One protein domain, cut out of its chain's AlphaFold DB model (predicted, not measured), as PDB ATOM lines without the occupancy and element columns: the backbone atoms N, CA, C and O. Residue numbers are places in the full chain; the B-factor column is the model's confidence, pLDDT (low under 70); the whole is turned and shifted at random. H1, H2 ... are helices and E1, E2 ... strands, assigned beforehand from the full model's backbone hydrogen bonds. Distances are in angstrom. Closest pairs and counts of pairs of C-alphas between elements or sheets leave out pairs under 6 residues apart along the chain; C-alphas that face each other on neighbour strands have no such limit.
ATOM      1  N   ARG A   8     207.488 163.672 184.424       81.62
ATOM      2  CA  ARG A   8     208.909 163.935 184.674       81.62
ATOM      3  C   ARG A   8     209.307 165.416 184.599       81.62
ATOM      4  O   ARG A   8     210.312 165.796 185.184       81.62
ATOM      5  N   ARG A   9     208.564 166.270 183.879       86.25
ATOM      6  CA  ARG A   9     208.920 167.697 183.739       86.25
ATOM      7  C   ARG A   9     208.709 168.481 185.026       86.25
ATOM      8  O   ARG A   9     209.551 169.309 185.349       86.25
ATOM      9  N   ALA A  10     207.642 168.182 185.763       89.69
ATOM     10  CA  ALA A  10     207.278 168.894 186.988       89.69
ATOM     11  C   ALA A  10     207.758 168.189 188.275       89.69
ATOM     12  O   ALA A  10     207.553 168.680 189.376       89.69
ATOM     13  N   GLU A  11     208.388 167.022 188.149       92.31
ATOM     14  CA  GLU A  11     208.839 166.213 189.281       92.31
ATOM     15  C   GLU A  11     209.898 166.947 190.121       92.31
ATOM     16  O   GLU A  11     210.914 167.388 189.582       92.31
ATOM     17  N   GLY A  12     209.683 167.083 191.431       94.38
ATOM     18  CA  GLY A  12     210.612 167.785 192.327       94.38
ATOM     19  C   GLY A  12     210.698 169.302 192.104       94.38
ATOM     20  O   GLY A  12     211.685 169.922 192.512       94.38
ATOM     21  N   LEU A  13     209.702 169.890 191.432       96.50
ATOM     22  CA  LEU A  13     209.557 171.331 191.262       96.50
ATOM     23  C   LEU A  13     208.345 171.835 192.047       96.50
ATOM     24  O   LEU A  13     207.288 171.201 192.054       96.50
ATOM     25  N   ARG A  14     208.499 173.015 192.647       97.38
ATOM     26  CA  ARG A  14     207.398 173.812 193.185       97.38
ATOM     27  C   ARG A  14     207.158 174.987 192.244       97.38
ATOM     28  O   ARG A  14     207.993 175.876 192.156       97.38
ATOM     29  N   LEU A  15     206.036 174.977 191.542       97.50
ATOM     30  CA  LEU A  15     205.610 176.057 190.656       97.50
ATOM     31  C   LEU A  15     204.939 177.140 191.493       97.50
ATOM     32  O   LEU A  15     204.097 176.809 192.330       97.50
ATOM     33  N   VAL A  16     205.298 178.397 191.273       98.00
ATOM     34  CA  VAL A  16     204.774 179.544 192.019       98.00
ATOM     35  C   VAL A  16     204.421 180.629 191.017       98.00
ATOM     36  O   VAL A  16     205.305 181.176 190.363       98.00
ATOM     37  N   ALA A  17     203.126 180.899 190.876       98.12
ATOM     38  CA  ALA A  17     202.665 182.012 190.067       98.12
ATOM     39  C   ALA A  17     202.913 183.329 190.815       98.12
ATOM     40  O   ALA A  17     202.628 183.418 192.010       98.12
ATOM     41  N   ASP A  18     203.446 184.335 190.128       96.88
ATOM     42  CA  ASP A  18     203.634 185.688 190.673       96.88
ATOM     43  C   ASP A  18     202.483 186.647 190.312       96.88
ATOM     44  O   ASP A  18     202.313 187.692 190.941       96.88
ATOM     45  N   ASP A  19     201.657 186.258 189.341       97.44
ATOM     46  CA  ASP A  19     200.495 186.982 188.825       97.44
ATOM     47  C   ASP A  19     199.173 186.578 189.506       97.44
ATOM     48  O   ASP A  19     198.144 187.231 189.324       97.44
ATOM     49  N   GLN A  20     199.191 185.521 190.322       95.75
ATOM     50  CA  GLN A  20     198.042 185.011 191.071       95.75
ATOM     51  C   GLN A  20     198.489 184.205 192.295       95.75
ATOM     52  O   GLN A  20     199.568 183.621 192.303       95.75
ATOM     53  N   ASP A  21     197.632 184.103 193.315       96.00
ATOM     54  CA  ASP A  21     197.901 183.301 194.520       96.00
ATOM     55  C   ASP A  21     197.740 181.798 194.233       96.00
ATOM     56  O   ASP A  21     196.744 181.155 194.577       96.00
ATOM     57  N   TRP A  22     198.702 181.240 193.499       96.25
ATOM     58  CA  TRP A  22     198.714 179.839 193.115       96.25
ATOM     59  C   TRP A  22     200.117 179.253 193.201       96.25
ATOM     60  O   TRP A  22     201.094 179.794 192.686       96.25
ATOM     61  N   SER A  23     200.204 178.073 193.808       96.69
ATOM     62  CA  SER A  23     201.399 177.246 193.729       96.69
ATOM     63  C   SER A  23     201.038 175.772 193.639       96.69
ATOM     64  O   SER A  23     199.960 175.350 194.066       96.69
ATOM     65  N   TRP A  24     201.935 174.977 193.061       94.94
ATOM     66  CA  TRP A  24     201.724 173.545 192.884       94.94
ATOM     67  C   TRP A  24     203.029 172.758 192.930       94.94
ATOM     68  O   TRP A  24     204.045 173.177 192.376       94.94
ATOM     69  N   GLY A  25     202.970 171.567 193.523       94.50
ATOM     70  CA  GLY A  25     204.113 170.671 193.639       94.50
ATOM     71  C   GLY A  25     205.020 171.006 194.819       94.50
ATOM     72  O   GLY A  25     204.762 171.914 195.608       94.50
ATOM     73  N   GLU A  26     206.093 170.234 194.937       94.81
ATOM     74  CA  GLU A  26     207.064 170.310 196.023       94.81
ATOM     75  C   GLU A  26     208.481 170.197 195.451       94.81
ATOM     76  O   GLU A  26     208.716 169.474 194.480       94.81
ATOM     77  N   GLY A  27     209.437 170.898 196.069       96.50
ATOM     78  CA  GLY A  27     210.847 170.887 195.678       96.50
ATOM     79  C   GLY A  27     211.376 172.269 195.302       96.50
ATOM     80  O   GLY A  27     211.056 173.260 195.959       96.50
ATOM     81  N   ARG A  28     212.235 172.339 194.277       97.44
ATOM     82  CA  ARG A  28     212.899 173.595 193.886       97.44
ATOM     83  C   ARG A  28     211.891 174.565 193.273       97.44
ATOM     84  O   ARG A  28     211.142 174.171 192.381       97.44
ATOM     85  N   ALA A  29     211.896 175.811 193.743       97.56
ATOM     86  CA  ALA A  29     210.967 176.837 193.283       97.56
ATOM     87  C   ALA A  29     211.217 177.226 191.818       97.56
ATOM     88  O   ALA A  29     212.368 177.375 191.397       97.56
ATOM     89  N   VAL A  30     210.127 177.343 191.066       98.06
ATOM     90  CA  VAL A  30     210.054 177.934 189.731       98.06
ATOM     91  C   VAL A  30     209.026 179.048 189.814       98.06
ATOM     92  O   VAL A  30     207.831 178.768 189.936       98.06
ATOM     93  N   ASP A  31     209.506 180.279 189.783       98.06
ATOM     94  CA  ASP A  31     208.712 181.482 189.995       98.06
ATOM     95  C   ASP A  31     208.528 182.221 188.663       98.06
ATOM     96  O   ASP A  31     209.486 182.360 187.895       98.06
ATOM     97  N   GLY A  32     207.313 182.686 188.385       98.00
ATOM     98  CA  GLY A  32     207.000 183.509 187.214       98.00
ATOM     99  C   GLY A  32     205.509 183.480 186.863       98.00
ATOM    100  O   GLY A  32     204.729 182.854 187.587       98.00
ATOM    101  N   PRO A  33     205.105 184.087 185.736       98.12
ATOM    102  CA  PRO A  33     203.702 184.154 185.349       98.12
ATOM    103  C   PRO A  33     203.083 182.768 185.169       98.12
ATOM    104  O   PRO A  33     203.702 181.852 184.607       98.12
ATOM    105  N   SER A  34     201.828 182.612 185.582       96.88
ATOM    106  CA  SER A  34     201.056 181.375 185.434       96.88
ATOM    107  C   SER A  34     201.062 180.833 183.992       96.88
ATOM    108  O   SER A  34     201.197 179.622 183.773       96.88
ATOM    109  N   GLU A  35     201.003 181.728 182.999       96.94
ATOM    110  CA  GLU A  35     201.111 181.405 181.573       96.94
ATOM    111  C   GLU A  35     202.484 180.812 181.220       96.94
ATOM    112  O   GLU A  35     202.554 179.749 180.594       96.94
ATOM    113  N   ALA A  36     203.574 181.446 181.662       97.19
ATOM    114  CA  ALA A  36     204.938 180.988 181.404       97.19
ATOM    115  C   ALA A  36     205.189 179.606 182.028       97.19
ATOM    116  O   ALA A  36     205.718 178.706 181.365       97.19
ATOM    117  N   LEU A  37     204.711 179.383 183.258       96.06
ATOM    118  CA  LEU A  37     204.766 178.081 183.930       96.06
ATOM    119  C   LEU A  37     204.035 177.007 183.110       96.06
ATOM    120  O   LEU A  37     204.593 175.942 182.826       96.06
ATOM    121  N   ALA A  38     202.803 177.280 182.670       94.31
ATOM    122  CA  ALA A  38     202.023 176.341 181.867       94.31
ATOM    123  C   ALA A  38     202.676 176.049 180.503       94.31
ATOM    124  O   ALA A  38     202.758 174.888 180.078       94.31
ATOM    125  N   MET A  39     203.178 177.082 179.822       94.81
ATOM    126  CA  MET A  39     203.873 176.955 178.542       94.81
ATOM    127  C   MET A  39     205.151 176.123 178.664       94.81
ATOM    128  O   MET A  39     205.358 175.200 177.865       94.81
ATOM    129  N   ALA A  40     205.971 176.383 179.682       94.06
ATOM    130  CA  ALA A  40     207.197 175.639 179.929       94.06
ATOM    131  C   ALA A  40     206.911 174.154 180.205       94.06
ATOM    132  O   ALA A  40     207.511 173.275 179.580       94.06
ATOM    133  N   LEU A  41     205.924 173.841 181.053       92.50
ATOM    134  CA  LEU A  41     205.517 172.456 181.329       92.50
ATOM    135  C   LEU A  41     205.019 171.722 180.078       92.50
ATOM    136  O   LEU A  41     205.327 170.541 179.866       92.50
ATOM    137  N   ALA A  42     204.295 172.424 179.211       91.56
ATOM    138  CA  ALA A  42     203.840 171.889 177.936       91.56
ATOM    139  C   ALA A  42     204.975 171.714 176.905       91.56
ATOM    140  O   ALA A  42     204.778 171.068 175.876       91.56
ATOM    141  N   GLY A  43     206.188 172.193 177.197       90.25
ATOM    142  CA  GLY A  43     207.390 171.951 176.399       90.25
ATOM    143  C   GLY A  43     207.884 173.148 175.591       90.25
ATOM    144  O   GLY A  43     208.752 172.970 174.741       90.25
ATOM    145  N   ARG A  44     207.341 174.351 175.813       92.50
ATOM    146  CA  ARG A  44     207.750 175.565 175.097       92.50
ATOM    147  C   ARG A  44     208.941 176.191 175.814       92.50
ATOM    148  O   ARG A  44     208.778 176.941 176.766       92.50
ATOM    149  N   ALA A  45     210.131 175.851 175.332       88.75
ATOM    150  CA  ALA A  45     211.424 176.291 175.849       88.75
ATOM    151  C   ALA A  45     211.534 177.800 176.116       88.75
ATOM    152  O   ALA A  45     212.058 178.185 177.156       88.75
ATOM    153  N   VAL A  46     211.017 178.626 175.201       91.56
ATOM    154  CA  VAL A  46     211.091 180.095 175.285       91.56
ATOM    155  C   VAL A  46     210.453 180.646 176.560       91.56
ATOM    156  O   VAL A  46     210.959 181.595 177.136       91.56
ATOM    157  N   ALA A  47     209.404 179.993 177.067       94.56
ATOM    158  CA  ALA A  47     208.727 180.434 178.280       94.56
ATOM    159  C   ALA A  47     209.609 180.315 179.532       94.56
ATOM    160  O   ALA A  47     209.312 180.941 180.536       94.56
ATOM    161  N   VAL A  48     210.694 179.526 179.495       93.88
ATOM    162  CA  VAL A  48     211.638 179.411 180.621       93.88
ATOM    163  C   VAL A  48     212.522 180.653 180.760       93.88
ATOM    164  O   VAL A  48     213.150 180.834 181.800       93.88
ATOM    165  N   ASP A  49     212.595 181.516 179.745       94.31
ATOM    166  CA  ASP A  49     213.287 182.805 179.861       94.31
ATOM    167  C   ASP A  49     212.531 183.775 180.789       94.31
ATOM    168  O   ASP A  49     213.166 184.603 181.439       94.31
ATOM    169  N   ASP A  50     211.215 183.590 180.928       96.56
ATOM    170  CA  ASP A  50     210.347 184.351 181.838       96.56
ATOM    171  C   ASP A  50     210.231 183.704 183.231       96.56
ATOM    172  O   ASP A  50     209.484 184.182 184.085       96.56
ATOM    173  N   LEU A  51     210.944 182.597 183.473       97.00
ATOM    174  CA  LEU A  51     210.925 181.871 184.742       97.00
ATOM    175  C   LEU A  51     212.219 182.079 185.519       97.00
ATOM    176  O   LEU A  51     213.320 182.135 184.969       97.00
ATOM    177  N   SER A  52     212.082 182.108 186.837       97.06
ATOM    178  CA  SER A  52     213.178 182.306 187.776       97.06
ATOM    179  C   SER A  52     213.162 181.264 188.896       97.06
ATOM    180  O   SER A  52     212.285 180.401 188.971       97.06
ATOM    181  N   GLY A  53     214.190 181.304 189.743       95.88
ATOM    182  CA  GLY A  53     214.333 180.396 190.876       95.88
ATOM    183  C   GLY A  53     215.147 179.128 190.575       95.88
ATOM    184  O   GLY A  53     215.449 178.801 189.425       95.88
ATOM    185  N   PRO A  54     215.539 178.382 191.625       93.56
ATOM    186  CA  PRO A  54     216.466 177.249 191.527       93.56
ATOM    187  C   PRO A  54     215.925 176.050 190.730       93.56
ATOM    188  O   PRO A  54     216.673 175.125 190.402       93.56
ATOM    189  N   GLY A  55     214.619 176.005 190.470       96.25
ATOM    190  CA  GLY A  55     213.972 174.983 189.657       96.25
ATOM    191  C   GLY A  55     213.916 175.323 188.165       96.25
ATOM    192  O   GLY A  55     213.752 174.403 187.361       96.25
ATOM    193  N   ALA A  56     214.062 176.597 187.779       95.56
ATOM    194  CA  ALA A  56     213.969 177.029 186.381       95.56
ATOM    195  C   ALA A  56     215.091 176.423 185.522       95.56
ATOM    196  O   ALA A  56     214.834 175.934 184.421       95.56
ATOM    197  N   ASP A  57     216.311 176.344 186.058       93.31
ATOM    198  CA  ASP A  57     217.444 175.699 185.381       93.31
ATOM    199  C   ASP A  57     217.211 174.197 185.174       93.31
ATOM    200  O   ASP A  57     217.411 173.673 184.078       93.31
ATOM    201  N   LEU A  58     216.683 173.506 186.192       93.31
ATOM    202  CA  LEU A  58     216.332 172.086 186.083       93.31
ATOM    203  C   LEU A  58     215.230 171.857 185.038       93.31
ATOM    204  O   LEU A  58     215.248 170.865 184.304       93.31
ATOM    205  N   LEU A  59     214.255 172.765 184.958       93.31
ATOM    206  CA  LEU A  59     213.221 172.718 183.933       93.31
ATOM    207  C   LEU A  59     213.819 172.952 182.535       93.31
ATOM    208  O   LEU A  59     213.498 172.190 181.622       93.31
ATOM    209  N   ARG A  60     214.739 173.914 182.376       91.94
ATOM    210  CA  ARG A  60     215.468 174.178 181.121       91.94
ATOM    211  C   ARG A  60     216.227 172.939 180.634       91.94
ATOM    212  O   ARG A  60     216.080 172.544 179.475       91.94
ATOM    213  N   GLU A  61     216.952 172.268 181.530       91.06
ATOM    214  CA  GLU A  61     217.656 171.012 181.238       91.06
ATOM    215  C   GLU A  61     216.698 169.911 180.757       91.06
ATOM    216  O   GLU A  61     216.967 169.224 179.770       91.06
ATOM    217  N   ARG A  62     215.545 169.757 181.421       90.94
ATOM    218  CA  ARG A  62     214.522 168.757 181.059       90.94
ATOM    219  C   ARG A  62     213.865 169.027 179.710       90.94
ATOM    220  O   ARG A  62     213.376 168.086 179.083       90.94
ATOM    221  N   LEU A  63     213.829 170.285 179.284       89.62
ATOM    222  CA  LEU A  63     213.359 170.683 177.961       89.62
ATOM    223  C   LEU A  63     214.423 170.492 176.869       89.62
ATOM    224  O   LEU A  63     214.111 170.666 175.696       89.62
ATOM    225  N   GLY A  64     215.650 170.093 177.227       83.62
ATOM    226  CA  GLY A  64     216.736 169.881 176.271       83.62
ATOM    227  C   GLY A  64     217.283 171.179 175.677       83.62
ATOM    228  O   GLY A  64     217.970 171.145 174.658       83.62
TER     229      GLY A  64
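Overview. This is residues 8 to 64 of the 67 residues of an uncharacterized protein of Nocardioides mesophilus (UniProt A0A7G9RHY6). Look first for a small wall of three strands, with two short helices over one of its faces: H1 runs along the strands, while H3 stands up from the edge strand E3. A third helix, H2, packs on both of them and only grazes the sheet, and the centres of the three helices make a triangle. The printed part has 57 residues, in the order E1, E2, E3, H1, H2, H3; the sheet runs E2, E1, E3 and is mixed, and the class is mixed, helices and strands. The whole is compact, with a radius of gyration of the C-alphas of 9.6 A and spans of 29 by 21 by 16 A.

Along the chain. Start at Arg 8 and go on to C-alpha 13 at (209.557, 171.331, 191.262), where E1 begins; it covers residues 13 to 17 and is 12.8 A long. E2, residues 23 to 25, is 7.1 A long, and E3, residues 28 to 32, is 13.3 A. Find C-alpha 34 at (201.056, 181.375, 185.434): from there H1 runs through residues 34 to 42, over 12.4 A. H2 takes residues 45 to 50, 10.1 A, and H3 residues 56 to 62, 9.9 A, ending at C-alpha 62 at (214.522, 168.757, 181.059).

Arrangement. Begin with the inner strand, E1. E2 is its antiparallel neighbour, at 169 degrees, and the two form a hairpin; look for N 15 and O 24, 2.8 A apart and within hydrogen-bond range. On its other side E3 is parallel to E1, at 24 degrees, with N 30 and O 14 within that range at 2.8 A. H1 is on the sheet, over E1 and E3, at a height of 9.9 A, and its line stands at 4 degrees to E1 on the local plane, which is fitted to only just enough C-alphas of the sheet, 6 of them. H3, on the same face, is over E3 at a height of 10.2 A and rises 54 degrees; the closest C-alphas of the two are those of Val 30 and Ala 56, 5.2 A apart. H1 and H2, a helical hairpin, touch at a shallow tilt of 25 degrees, opposite ways; their closest C-alphas, of Ala 36 and Ala 47, are 4.9 A apart. H2 and H3, a second helical hairpin, touch with the C-alphas of Val 48 and Arg 60 closest, 6.5 A apart, at a shallow tilt of 6 degrees, opposite ways. Each O i to N i+4 pair is within hydrogen-bond range in H1 and H3; in H2 it is 0 of 2, beside 3 of 3 O i to N i+3 pairs.

Size, cuts and confidence. The two C-alphas farthest apart are those of Asp 21, in the link from E1 to E2, and Gly 64, at 29.5 A. The printed part has no cut, and the five links between named elements are tight. The mean pLDDT of the printed part is 94.3, and no printed residue of this model is under 70.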